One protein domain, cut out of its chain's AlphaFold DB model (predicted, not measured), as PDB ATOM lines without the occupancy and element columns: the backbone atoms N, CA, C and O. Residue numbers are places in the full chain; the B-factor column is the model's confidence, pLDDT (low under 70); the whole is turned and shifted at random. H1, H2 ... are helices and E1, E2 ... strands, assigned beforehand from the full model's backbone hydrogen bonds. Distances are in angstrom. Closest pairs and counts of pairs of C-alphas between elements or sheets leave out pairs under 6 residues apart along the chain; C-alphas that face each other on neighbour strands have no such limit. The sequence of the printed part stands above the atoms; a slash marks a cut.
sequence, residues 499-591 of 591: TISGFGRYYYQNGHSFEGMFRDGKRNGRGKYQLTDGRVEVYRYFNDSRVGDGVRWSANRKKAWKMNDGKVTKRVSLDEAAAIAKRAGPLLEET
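What this domain is: This is residues 499 to 591 of the 591 residues of an uncharacterized protein of Thalassiosira oceanica (UniProt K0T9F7). A single, twisted sheet of seven strands folds back and forth as a chain of hairpins, and one helix, H1, packs on one face of it over E5 and E6, leaving the other face bare. E1, E3 and E5 each bend sharply, and the unnamed residues 585 to 591 follow the helix as a tail. The printed part has 93 residues, with seven named strands and then one named helix; the sheet's order is E1, E2, E3, E4, E5, E6, E7, antiparallel throughout, and the class is mostly strand. The whole is compact, with a radius of gyration of the C-alphas of 12.8 A and spans of 38 by 28 by 27 A.

How they stand to each other: E1, residues 499 to 507, and E2, residues 513 to 519, form an antiparallel hairpin, with N 504 and O 516 3.0 A apart, within hydrogen-bond range. E3, residues 522 to 530, forms a hairpin with E2, with N 515 and O 528 2.9 A apart. E4, residues 536 to 542, pairs with E3 through N 527 and O 539 at 2.9 A. E5, residues 545 to 553, pairs with E4 through N 538 and O 551 at 2.9 A. E6, residues 560 to 564, pairs with E5 through N 550 and O 563 at 2.9 A. E7, residues 567 to 572, pairs with E6 through N 562 and O 570 at 2.8 A, their directions 141 degrees apart. E1 to E7 make a meander, each strand the antiparallel neighbour of the one before; E1 and E7 are its edge strands, and they are apart. H1, residues 574 to 583, is on the sheet at a height of 7.9 A, two layers with the helix on one face. It lies over E5 and E6, and on the local plane its line and that of E6 stand at 32 degrees, only just slantwise to the strands. The closest C-alphas of E5 and H1 are those of Val 551 and Ala 577, 6.0 A apart; E3 and H1 are near each other, with 5 pairs of C-alphas within 10 A. In H1 every O i to N i+4 pair is within hydrogen-bond range.

Where its parts are: E1 begins with C-alpha 499 at (48.148, 43.342, 36.435) and bends by 113 degrees at residue 502. E3, 17.3 A long, bends by 110 degrees at residue 525. E4 is 18.8 A long. E5, 19.5 A long, bends by 99 degrees at residue 548. H1 is 14.2 A long and ends with C-alpha 583 at (35.216, 19.806, 29.098).

The domain as a whole: The two C-alphas farthest apart, those of Thr 499 and Ser 573, are 38.7 A apart. The printed part has no cut, no link is long, and E5 to E6 is the one short link that is not tight. Residue 591 is the chain's last. The mean pLDDT of the printed part is 87.2, and residues 585 to 591 are under 70.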
ATOM      1  N   THR A 499      49.014  43.881  37.498       77.69
ATOM      2  CA  THR A 499      48.148  43.342  36.435       77.69
ATOM      3  C   THR A 499      47.044  42.452  37.015       77.69
ATOM      4  O   THR A 499      47.160  41.929  38.127       77.69
ATOM      5  N   ILE A 500      45.944  42.305  36.268       83.88
ATOM      6  CA  ILE A 500      44.879  41.346  36.592       83.88
ATOM      7  C   ILE A 500      45.419  39.938  36.323       83.88
ATOM      8  O   ILE A 500      45.859  39.660  35.202       83.88
ATOM      9  N   SER A 501      45.409  39.055  37.319       83.88
ATOM     10  CA  SER A 501      45.999  37.721  37.183       83.88
ATOM     11  C   SER A 501      45.529  36.788  38.295       83.88
ATOM     12  O   SER A 501      45.828  37.044  39.455       83.88
ATOM     13  N   GLY A 502      44.911  35.666  37.925       83.88
ATOM     14  CA  GLY A 502      44.194  34.755  38.823       83.88
ATOM     15  C   GLY A 502      42.708  34.692  38.461       83.88
ATOM     16  O   GLY A 502      42.348  34.969  37.316       83.88
ATOM     17  N   PHE A 503      41.838  34.309  39.388       84.56
ATOM     18  CA  PHE A 503      40.394  34.274  39.150       84.56
ATOM     19  C   PHE A 503      39.767  35.663  39.323       84.56
ATOM     20  O   PHE A 503      40.225  36.482  40.117       84.56
ATOM     21  N   GLY A 504      38.689  35.953  38.595       85.62
ATOM     22  CA  GLY A 504      37.875  37.122  38.908       85.62
ATOM     23  C   GLY A 504      36.652  37.329  38.030       85.62
ATOM     24  O   GLY A 504      36.361  36.573  37.098       85.62
ATOM     25  N   ARG A 505      35.938  38.408  38.349       86.69
ATOM     26  CA  ARG A 505      34.733  38.882  37.676       86.69
ATOM     27  C   ARG A 505      34.971  40.270  37.098       86.69
ATOM     28  O   ARG A 505      35.319  41.206  37.813       86.69
ATOM     29  N   TYR A 506      34.756  40.390  35.797       89.88
ATOM     30  CA  TYR A 506      34.797  41.636  35.046       89.88
ATOM     31  C   TYR A 506      33.367  42.029  34.676       89.88
ATOM     32  O   TYR A 506      32.635  41.232  34.088       89.88
ATOM     33  N   TYR A 507      32.971  43.243  35.023       87.19
ATOM     34  CA  TYR A 507      31.674  43.833  34.724       87.19
ATOM     35  C   TYR A 507      31.905  44.942  33.707       87.19
ATOM     36  O   TYR A 507      32.695  45.852  33.949       87.19
ATOM     37  N   TYR A 508      31.245  44.833  32.562       89.50
ATOM     38  CA  TYR A 508      31.374  45.790  31.474       89.50
ATOM     39  C   TYR A 508      30.334  46.907  31.629       89.50
ATOM     40  O   TYR A 508      29.211  46.645  32.066       89.50
ATOM     41  N   GLN A 509      30.657  48.130  31.207       87.56
ATOM     42  CA  GLN A 509      29.751  49.287  31.259       87.56
ATOM     43  C   GLN A 509      28.426  49.032  30.512       87.56
ATOM     44  O   GLN A 509      27.376  49.537  30.899       87.56
ATOM     45  N   ASN A 510      28.449  48.188  29.474       83.25
ATOM     46  CA  ASN A 510      27.259  47.751  28.732       83.25
ATOM     47  C   ASN A 510      26.386  46.712  29.477       83.25
ATOM     48  O   ASN A 510      25.480  46.133  28.878       83.25
ATOM     49  N   GLY A 511      26.681  46.429  30.751       84.25
ATOM     50  CA  GLY A 511      25.961  45.494  31.618       84.25
ATOM     51  C   GLY A 511      26.293  44.013  31.405       84.25
ATOM     52  O   GLY A 511      25.736  43.159  32.095       84.25
ATOM     53  N   HIS A 512      27.172  43.663  30.460       90.56
ATOM     54  CA  HIS A 512      27.676  42.294  30.353       90.56
ATOM     55  C   HIS A 512      28.600  41.965  31.537       90.56
ATOM     56  O   HIS A 512      29.175  42.850  32.171       90.56
ATOM     57  N   SER A 513      28.817  40.679  31.808       90.25
ATOM     58  CA  SER A 513      29.846  40.238  32.756       90.25
ATOM     59  C   SER A 513      30.635  39.045  32.236       90.25
ATOM     60  O   SER A 513      30.140  38.231  31.458       90.25
ATOM     61  N   PHE A 514      31.877  38.926  32.684       93.31
ATOM     62  CA  PHE A 514      32.727  37.763  32.494       93.31
ATOM     63  C   PHE A 514      33.224  37.281  33.854       93.31
ATOM     64  O   PHE A 514      33.659  38.079  34.673       93.31
ATOM     65  N   GLU A 515      33.200  35.975  34.077       91.06
ATOM     66  CA  GLU A 515      33.743  35.314  35.259       91.06
ATOM     67  C   GLU A 515      34.684  34.199  34.813       91.06
ATOM     68  O   GLU A 515      34.285  33.342  34.021       91.06
ATOM     69  N   GLY A 516      35.920  34.190  35.300       90.12
ATOM     70  CA  GLY A 516      36.892  33.171  34.923       90.12
ATOM     71  C   GLY A 516      38.322  33.545  35.273       90.12
ATOM     72  O   GLY A 516      38.579  34.484  36.024       90.12
ATOM     73  N   MET A 517      39.253  32.788  34.703       87.88
ATOM     74  CA  MET A 517      40.680  32.972  34.936       87.88
ATOM     75  C   MET A 517      41.273  34.070  34.030       87.88
ATOM     76  O   MET A 517      40.873  34.279  32.878       87.88
ATOM     77  N   PHE A 518      42.255  34.777  34.577       89.44
ATOM     78  CA  PHE A 518      43.008  35.855  33.953       89.44
ATOM     79  C   PHE A 518      44.505  35.612  34.105       89.44
ATOM     80  O   PHE A 518      44.976  35.049  35.095       89.44
ATOM     81  N   ARG A 519      45.270  36.100  33.134       90.31
ATOM     82  CA  ARG A 519      46.727  36.126  33.160       90.31
ATOM     83  C   ARG A 519      47.209  37.391  32.464       90.31
ATOM     84  O   ARG A 519      46.845  37.631  31.315       90.31
ATOM     85  N   ASP A 520      48.023  38.178  33.160       87.69
ATOM     86  CA  ASP A 520      48.682  39.375  32.625       87.69
ATOM     87  C   ASP A 520      47.701  40.364  31.951       87.69
ATOM     88  O   ASP A 520      47.956  40.906  30.875       87.69
ATOM     89  N   GLY A 521      46.537  40.580  32.578       87.44
ATOM     90  CA  GLY A 521      45.459  41.445  32.082       87.44
ATOM     91  C   GLY A 521      44.449  40.773  31.145       87.44
ATOM     92  O   GLY A 521      43.387  41.344  30.909       87.44
ATOM     93  N   LYS A 522      44.742  39.572  30.632       92.62
ATOM     94  CA  LYS A 522      43.967  38.900  29.576       92.62
ATOM     95  C   LYS A 522      43.193  37.698  30.095       92.62
ATOM     96  O   LYS A 522      43.685  36.970  30.956       92.62
ATOM     97  N   ARG A 523      42.019  37.417  29.525       93.69
ATOM     98  CA  ARG A 523      41.248  36.198  29.842       93.69
ATOM     99  C   ARG A 523      42.003  34.958  29.362       93.69
ATOM    100  O   ARG A 523      42.493  34.919  28.228       93.69
ATOM    101  N   ASN A 524      42.098  33.943  30.213       92.94
ATOM    102  CA  ASN A 524      42.864  32.723  29.956       92.94
ATOM    103  C   ASN A 524      42.214  31.539  30.692       92.94
ATOM    104  O   ASN A 524      41.676  31.732  31.770       92.94
ATOM    105  N   GLY A 525      42.231  30.319  30.156       89.75
ATOM    106  CA  GLY A 525      41.518  29.184  30.765       89.75
ATOM    107  C   GLY A 525      39.990  29.276  30.618       89.75
ATOM    108  O   GLY A 525      39.489  29.892  29.679       89.75
ATOM    109  N   ARG A 526      39.219  28.615  31.491       87.31
ATOM    110  CA  ARG A 526      37.747  28.630  31.410       87.31
ATOM    111  C   ARG A 526      37.181  29.991  31.818       87.31
ATOM    112  O   ARG A 526      37.615  30.588  32.800       87.31
ATOM    113  N   GLY A 527      36.149  30.430  31.099       92.31
ATOM    114  CA  GLY A 527      35.358  31.600  31.453       92.31
ATOM    115  C   GLY A 527      33.881  31.471  31.081       92.31
ATOM    116  O   GLY A 527      33.522  30.874  30.062       92.31
ATOM    117  N   LYS A 528      33.027  32.055  31.922       92.81
ATOM    118  CA  LYS A 528      31.582  32.219  31.757       92.81
ATOM    119  C   LYS A 528      31.297  33.686  31.428       92.81
ATOM    120  O   LYS A 528      31.519  34.559  32.259       92.81
ATOM    121  N   TYR A 529      30.791  33.956  30.233       93.88
ATOM    122  CA  TYR A 529      30.333  35.275  29.802       93.88
ATOM    123  C   TYR A 529      28.807  35.344  29.930       93.88
ATOM    124  O   TYR A 529      28.114  34.450  29.446       93.88
ATOM    125  N   GLN A 530      28.273  36.373  30.581       91.44
ATOM    126  CA  GLN A 530      26.837  36.607  30.742       91.44
ATOM    127  C   GLN A 530      26.469  37.908  30.027       91.44
ATOM    128  O   GLN A 530      27.078  38.950  30.272       91.44
ATOM    129  N   LEU A 531      25.494  37.834  29.129       91.56
ATOM    130  CA  LEU A 531      24.984  38.968  28.366       91.56
ATOM    131  C   LEU A 531      23.819  39.623  29.125       91.56
ATOM    132  O   LEU A 531      23.154  38.971  29.931       91.56
ATOM    133  N   THR A 532      23.541  40.897  28.841       92.81
ATOM    134  CA  THR A 532      22.441  41.662  29.466       92.81
ATOM    135  C   THR A 532      21.061  41.088  29.171       92.81
ATOM    136  O   THR A 532      20.194  41.107  30.035       92.81
ATOM    137  N   ASP A 533      20.873  40.496  27.992       90.00
ATOM    138  CA  ASP A 533      19.661  39.742  27.636       90.00
ATOM    139  C   ASP A 533      19.525  38.392  28.370       90.00
ATOM    140  O   ASP A 533      18.645  37.587  28.067       90.00
ATOM    141  N   GLY A 534      20.423  38.109  29.317       87.31
ATOM    142  CA  GLY A 534      20.444  36.907  30.131       87.31
ATOM    143  C   GLY A 534      21.085  35.693  29.463       87.31
ATOM    144  O   GLY A 534      21.223  34.669  30.140       87.31
ATOM    145  N   ARG A 535      21.480  35.729  28.177       93.94
ATOM    146  CA  ARG A 535      22.234  34.626  27.541       93.94
ATOM    147  C   ARG A 535      23.559  34.386  28.267       93.94
ATOM    148  O   ARG A 535      24.185  35.312  28.772       93.94
ATOM    149  N   VAL A 536      23.998  33.129  28.300       94.12
ATOM    150  CA  VAL A 536      25.264  32.733  28.938       94.12
ATOM    151  C   VAL A 536      26.099  31.916  27.974       94.12
ATOM    152  O   VAL A 536      25.582  31.032  27.298       94.12
ATOM    153  N   GLU A 537      27.392  32.191  27.936       94.69
ATOM    154  CA  GLU A 537      28.379  31.482  27.134       94.69
ATOM    155  C   GLU A 537      29.468  30.928  28.046       94.69
ATOM    156  O   GLU A 537      30.042  31.670  28.839       94.69
ATOM    157  N   VAL A 538      29.787  29.641  27.932       94.50
ATOM    158  CA  VAL A 538      30.958  29.046  28.587       94.50
ATOM    159  C   VAL A 538      31.951  28.636  27.513       94.50
ATOM    160  O   VAL A 538      31.593  27.971  26.540       94.50
ATOM    161  N   TYR A 539      33.195  29.068  27.696       92.81
ATOM    162  CA  TYR A 539      34.272  28.914  26.728       92.81
ATOM    163  C   TYR A 539      35.617  28.725  27.424       92.81
ATOM    164  O   TYR A 539      35.807  29.172  28.558       92.81
ATOM    165  N   ARG A 540      36.573  28.129  26.708       92.25
ATOM    166  CA  ARG A 540      37.997  28.275  27.008       92.25
ATOM    167  C   ARG A 540      38.546  29.503  26.275       92.25
ATOM    168  O   ARG A 540      38.176  29.772  25.133       92.25
ATOM    169  N   TYR A 541      39.409  30.241  26.952       92.12
ATOM    170  CA  TYR A 541      40.066  31.449  26.478       92.12
ATOM    171  C   TYR A 541      41.584  31.256  26.487       92.12
ATOM    172  O   TYR A 541      42.134  30.575  27.354       92.12
ATOM    173  N   PHE A 542      42.266  31.889  25.544       91.50
ATOM    174  CA  PHE A 542      43.715  32.009  25.516       91.50
ATOM    175  C   PHE A 542      44.071  33.410  25.024       91.50
ATOM    176  O   PHE A 542      43.806  33.748  23.872       91.50
ATOM    177  N   ASN A 543      44.641  34.233  25.908       91.44
ATOM    178  CA  ASN A 543      44.980  35.633  25.634       91.44
ATOM    179  C   ASN A 543      43.807  36.415  25.007       91.44
ATOM    180  O   ASN A 543      43.949  37.000  23.937       91.44
ATOM    181  N   ASP A 544      42.651  36.387  25.676       93.31
ATOM    182  CA  ASP A 544      41.357  36.960  25.262       93.31
ATOM    183  C   ASP A 544      40.636  36.306  24.075       93.31
ATOM    184  O   ASP A 544      39.414  36.463  23.965       93.31
ATOM    185  N   SER A 545      41.324  35.520  23.249       91.56
ATOM    186  CA  SER A 545      40.699  34.745  22.174       91.56
ATOM    187  C   SER A 545      39.942  33.540  22.728       91.56
ATOM    188  O   SER A 545      40.459  32.801  23.564       91.56
ATOM    189  N   ARG A 546      38.718  33.310  22.240       91.94
ATOM    190  CA  ARG A 546      37.960  32.070  22.487       91.94
ATOM    191  C   ARG A 546      38.582  30.952  21.661       91.94
ATOM    192  O   ARG A 546      38.806  31.160  20.474       91.94
ATOM    193  N   VAL A 547      38.832  29.797  22.272       90.44
ATOM    194  CA  VAL A 547      39.505  28.666  21.617       90.44
ATOM    195  C   VAL A 547      38.756  27.355  21.829       90.44
ATOM    196  O   VAL A 547      38.306  27.052  22.939       90.44
ATOM    197  N   GLY A 548      38.659  26.563  20.765       88.62
ATOM    198  CA  GLY A 548      38.059  25.237  20.751       88.62
ATOM    199  C   GLY A 548      36.543  25.253  20.924       88.62
ATOM    200  O   GLY A 548      35.842  26.190  20.532       88.62
ATOM    201  N   ASP A 549      36.025  24.177  21.513       92.25
ATOM    202  CA  ASP A 549      34.598  24.018  21.768       92.25
ATOM    203  C   ASP A 549      34.125  24.845  22.973       92.25
ATOM    204  O   ASP A 549      34.728  24.861  24.046       92.25
ATOM    205  N   GLY A 550      32.973  25.483  22.798       94.31
ATOM    206  CA  GLY A 550      32.232  26.182  23.840       94.31
ATOM    207  C   GLY A 550      30.733  26.012  23.648       94.31
ATOM    208  O   GLY A 550      30.264  25.281  22.771       94.31
ATOM    209  N   VAL A 551      29.952  26.679  24.487       96.00
ATOM    210  CA  VAL A 551      28.502  26.483  24.525       96.00
ATOM    211  C   VAL A 551      27.770  27.748  24.947       96.00
ATOM    212  O   VAL A 551      28.185  28.440  25.874       96.00
ATOM    213  N   ARG A 552      26.673  28.055  24.248       96.06
ATOM    214  CA  ARG A 552      25.763  29.170  24.546       96.06
ATOM    215  C   ARG A 552      24.436  28.623  25.031       96.06
ATOM    216  O   ARG A 552      23.821  27.831  24.324       96.06
ATOM    217  N   TRP A 553      23.937  29.126  26.151       97.00
ATOM    218  CA  TRP A 553      22.545  28.986  26.559       97.00
ATOM    219  C   TRP A 553      21.748  30.244  26.236       97.00
ATOM    220  O   TRP A 553      22.204  31.378  26.389       97.00
ATOM    221  N   SER A 554      20.502  30.012  25.842       96.50
ATOM    222  CA  SER A 554      19.430  31.010  25.846       96.50
ATOM    223  C   SER A 554      19.205  31.591  27.247       96.50
ATOM    224  O   SER A 554      19.546  30.961  28.253       96.50
ATOM    225  N   ALA A 555      18.594  32.777  27.311       93.31
ATOM    226  CA  ALA A 555      18.293  33.492  28.553       93.31
ATOM    227  C   ALA A 555      17.575  32.618  29.596       93.31
ATOM    228  O   ALA A 555      18.018  32.506  30.733       93.31
ATOM    229  N   ASN A 556      16.543  31.889  29.167       93.50
ATOM    230  CA  ASN A 556      15.763  30.982  30.013       93.50
ATOM    231  C   ASN A 556      16.401  29.593  30.236       93.50
ATOM    232  O   ASN A 556      15.739  28.707  30.768       93.50
ATOM    233  N   ARG A 557      17.640  29.369  29.773       93.31
ATOM    234  CA  ARG A 557      18.395  28.097  29.820       93.31
ATOM    235  C   ARG A 557      17.755  26.890  29.106       93.31
ATOM    236  O   ARG A 557      18.404  25.855  29.026       93.31
ATOM    237  N   LYS A 558      16.563  27.005  28.500       95.25
ATOM    238  CA  LYS A 558      15.828  25.882  27.864       95.25
ATOM    239  C   LYS A 558      16.360  25.465  26.484       95.25
ATOM    240  O   LYS A 558      15.969  24.432  25.949       95.25
ATOM    241  N   LYS A 559      17.216  26.280  25.863       97.31
ATOM    242  CA  LYS A 559      17.888  25.993  24.580       97.31
ATOM    243  C   LYS A 559      19.385  26.255  24.699       97.31
ATOM    244  O   LYS A 559      19.761  27.291  25.259       97.31
ATOM    245  N   ALA A 560      20.198  25.377  24.115       97.25
ATOM    246  CA  ALA A 560      21.645  25.522  24.043       97.25
ATOM    247  C   ALA A 560      22.193  25.269  22.628       97.25
ATOM    248  O   ALA A 560      21.583  24.566  21.816       97.25
ATOM    249  N   TRP A 561      23.357  25.846  22.342       97.31
ATOM    250  CA  TRP A 561      24.082  25.708  21.084       97.31
ATOM    251  C   TRP A 561      25.544  25.377  21.355       97.31
ATOM    252  O   TRP A 561      26.186  26.060  22.156       97.31
ATOM    253  N   LYS A 562      26.077  24.381  20.641       95.94
ATOM    254  CA  LYS A 562      27.519  24.190  20.527       95.94
ATOM    255  C   LYS A 562      28.088  25.364  19.741       95.94
ATOM    256  O   LYS A 562      27.508  25.827  18.755       95.94
ATOM    257  N   MET A 563      29.233  25.830  20.201       94.19
ATOM    258  CA  MET A 563      30.022  26.852  19.552       94.19
ATOM    259  C   MET A 563      31.453  26.339  19.368       94.19
ATOM    260  O   MET A 563      31.912  25.501  20.141       94.19
ATOM    261  N   ASN A 564      32.157  26.833  18.358       92.44
ATOM    262  CA  ASN A 564      33.553  26.516  18.076       92.44
ATOM    263  C   ASN A 564      34.256  27.817  17.645       92.44
ATOM    264  O   ASN A 564      33.684  28.575  16.860       92.44
ATOM    265  N   ASP A 565      35.392  28.149  18.267       87.12
ATOM    266  CA  ASP A 565      36.169  29.386  18.031       87.12
ATOM    267  C   ASP A 565      35.314  30.675  17.968       87.12
ATOM    268  O   ASP A 565      35.390  31.508  17.064       87.12
ATOM    269  N   GLY A 566      34.420  30.822  18.949       84.31
ATOM    270  CA  GLY A 566      33.482  31.939  19.101       84.31
ATOM    271  C   GLY A 566      32.199  31.872  18.259       84.31
ATOM    272  O   GLY A 566      31.271  32.632  18.545       84.31
ATOM    273  N   LYS A 567      32.100  30.981  17.265       89.81
ATOM    274  CA  LYS A 567      30.962  30.888  16.330       89.81
ATOM    275  C   LYS A 567      29.996  29.768  16.719       89.81
ATOM    276  O   LYS A 567      30.419  28.684  17.100       89.81
ATOM    277  N   VAL A 568      28.687  29.999  16.588       92.44
ATOM    278  CA  VAL A 568      27.673  28.938  16.757       92.44
ATOM    279  C   VAL A 568      27.774  27.950  15.601       92.44
ATOM    280  O   VAL A 568      27.761  28.368  14.448       92.44
ATOM    281  N   THR A 569      27.825  26.654  15.913       93.38
ATOM    282  CA  THR A 569      27.887  25.579  14.909       93.38
ATOM    283  C   THR A 569      26.556  24.847  14.786       93.38
ATOM    284  O   THR A 569      25.961  24.825  13.713       93.38
ATOM    285  N   LYS A 570      26.038  24.288  15.887       94.62
ATOM    286  CA  LYS A 570      24.751  23.572  15.919       94.62
ATOM    287  C   LYS A 570      23.992  23.795  17.224       94.62
ATOM    288  O   LYS A 570      24.583  24.068  18.269       94.62
ATOM    289  N   ARG A 571      22.667  23.629  17.190       96.62
ATOM    290  CA  ARG A 571      21.862  23.447  18.408       96.62
ATOM    291  C   ARG A 571      22.179  22.073  19.014       96.62
ATOM    292  O   ARG A 571      22.418  21.128  18.268       96.62
ATOM    293  N   VAL A 572      22.185  21.975  20.341       96.31
ATOM    294  CA  VAL A 572      22.498  20.741  21.088       96.31
ATOM    295  C   VAL A 572      21.481  20.491  22.204       96.31
ATOM    296  O   VAL A 572      20.692  21.387  22.533       96.31
ATOM    297  N   SER A 573      21.478  19.281  22.775       97.06
ATOM    298  CA  SER A 573      20.724  18.996  24.003       97.06
ATOM    299  C   SER A 573      21.330  19.740  25.202       97.06
ATOM    300  O   SER A 573      22.454  20.246  25.136       97.06
ATOM    301  N   LEU A 574      20.583  19.836  26.307       94.75
ATOM    302  CA  LEU A 574      21.091  20.472  27.528       94.75
ATOM    303  C   LEU A 574      22.207  19.639  28.182       94.75
ATOM    304  O   LEU A 574      23.139  20.220  28.734       94.75
ATOM    305  N   ASP A 575      22.175  18.316  28.025       94.44
ATOM    306  CA  ASP A 575      23.198  17.404  28.548       94.44
ATOM    307  C   ASP A 575      24.489  17.461  27.715       94.44
ATOM    308  O   ASP A 575      25.582  17.576  28.271       94.44
ATOM    309  N   GLU A 576      24.383  17.499  26.377       93.62
ATOM    310  CA  GLU A 576      25.535  17.729  25.488       93.62
ATOM    311  C   GLU A 576      26.163  19.107  25.779       93.62
ATOM    312  O   GLU A 576      27.385  19.233  25.871       93.62
ATOM    313  N   ALA A 577      25.335  20.131  26.008       93.94
ATOM    314  CA  ALA A 577      25.771  21.461  26.427       93.94
ATOM    315  C   ALA A 577      26.517  21.457  27.774       93.94
ATOM    316  O   ALA A 577      27.596  22.048  27.881       93.94
ATOM    317  N   ALA A 578      25.985  20.774  28.791       90.69
ATOM    318  CA  ALA A 578      26.632  20.636  30.094       90.69
ATOM    319  C   ALA A 578      27.971  19.883  29.992       90.69
ATOM    320  O   ALA A 578      28.974  20.325  30.559       90.69
ATOM    321  N   ALA A 579      28.027  18.807  29.201       91.31
ATOM    322  CA  ALA A 579      29.253  18.055  28.943       91.31
ATOM    323  C   ALA A 579      30.324  18.903  28.230       91.31
ATOM    324  O   ALA A 579      31.494  18.867  28.614       91.31
ATOM    325  N   ILE A 580      29.944  19.718  27.237       90.75
ATOM    326  CA  ILE A 580      30.861  20.670  26.581       90.75
ATOM    327  C   ILE A 580      31.413  21.682  27.599       90.75
ATOM    328  O   ILE A 580      32.624  21.889  27.652       90.75
ATOM    329  N   ALA A 581      30.568  22.261  28.457       88.31
ATOM    330  CA  ALA A 581      31.020  23.209  29.478       88.31
ATOM    331  C   ALA A 581      31.915  22.588  30.556       88.31
ATOM    332  O   ALA A 581      32.819  23.265  31.043       88.31
ATOM    333  N   LYS A 582      31.695  21.317  30.917       86.19
ATOM    334  CA  LYS A 582      32.578  20.578  31.832       86.19
ATOM    335  C   LYS A 582      33.943  20.311  31.181       86.19
ATOM    336  O   LYS A 582      34.970  20.509  31.823       86.19
ATOM    337  N   ARG A 583      33.973  19.969  29.885       83.81
ATOM    338  CA  ARG A 583      35.216  19.806  29.098       83.81
ATOM    339  C   ARG A 583      35.984  21.109  28.851       83.81
ATOM    340  O   ARG A 583      37.185  21.050  28.608       83.81
ATOM    341  N   ALA A 584      35.346  22.276  28.967       72.19
ATOM    342  CA  ALA A 584      36.047  23.565  28.923       72.19
ATOM    343  C   ALA A 584      37.012  23.783  30.117       72.19
ATOM    344  O   ALA A 584      37.802  24.727  30.084       72.19
ATOM    345  N   GLY A 585      36.966  22.916  31.140       59.00
ATOM    346  CA  GLY A 585      37.827  22.902  32.331       59.00
ATOM    347  C   GLY A 585      37.029  23.074  33.634       59.00
ATOM    348  O   GLY A 585      35.852  23.434  33.579       59.00
ATOM    349  N   PRO A 586      37.618  22.848  34.819       50.16
ATOM    350  CA  PRO A 586      37.027  23.295  36.084       50.16
ATOM    351  C   PRO A 586      37.005  24.835  36.176       50.16
ATOM    352  O   PRO A 586      37.635  25.525  35.371       50.16
ATOM    353  N   LEU A 587      36.266  25.386  37.141       50.41
ATOM    354  CA  LEU A 587      36.218  26.831  37.435       50.41
ATOM    355  C   LEU A 587      37.209  27.217  38.557       50.41
ATOM    356  O   LEU A 587      37.009  28.233  39.208       50.41
ATOM    357  N   LEU A 588      38.291  26.436  38.698       36.88
ATOM    358  CA  LEU A 588      38.945  26.004  39.950       36.88
ATOM    359  C   LEU A 588      38.250  24.785  40.582       36.88
ATOM    360  O   LEU A 588      37.090  24.492  40.281       36.88
ATOM    361  N   GLU A 589      39.032  24.021  41.342       32.97
ATOM    362  CA  GLU A 589      38.560  22.921  42.186       32.97
ATOM    363  C   GLU A 589      37.835  23.493  43.411       32.97
ATOM    364  O   GLU A 589      38.120  24.612  43.838       32.97
ATOM    365  N   GLU A 590      36.898  22.730  43.974       29.22
ATOM    366  CA  GLU A 590      36.433  22.978  45.339       29.22
ATOM    367  C   GLU A 590      37.546  22.519  46.293       29.22
ATOM    368  O   GLU A 590      37.767  21.316  46.450       29.22
ATOM    369  N   THR A 591      38.262  23.480  46.884       28.52
ATOM    370  CA  THR A 591      39.254  23.289  47.957       28.52
ATOM    371  C   THR A 591      39.049  24.341  49.034       28.52
ATOM    372  O   THR A 591      39.093  25.533  48.649       28.52
TER     373      THR A 591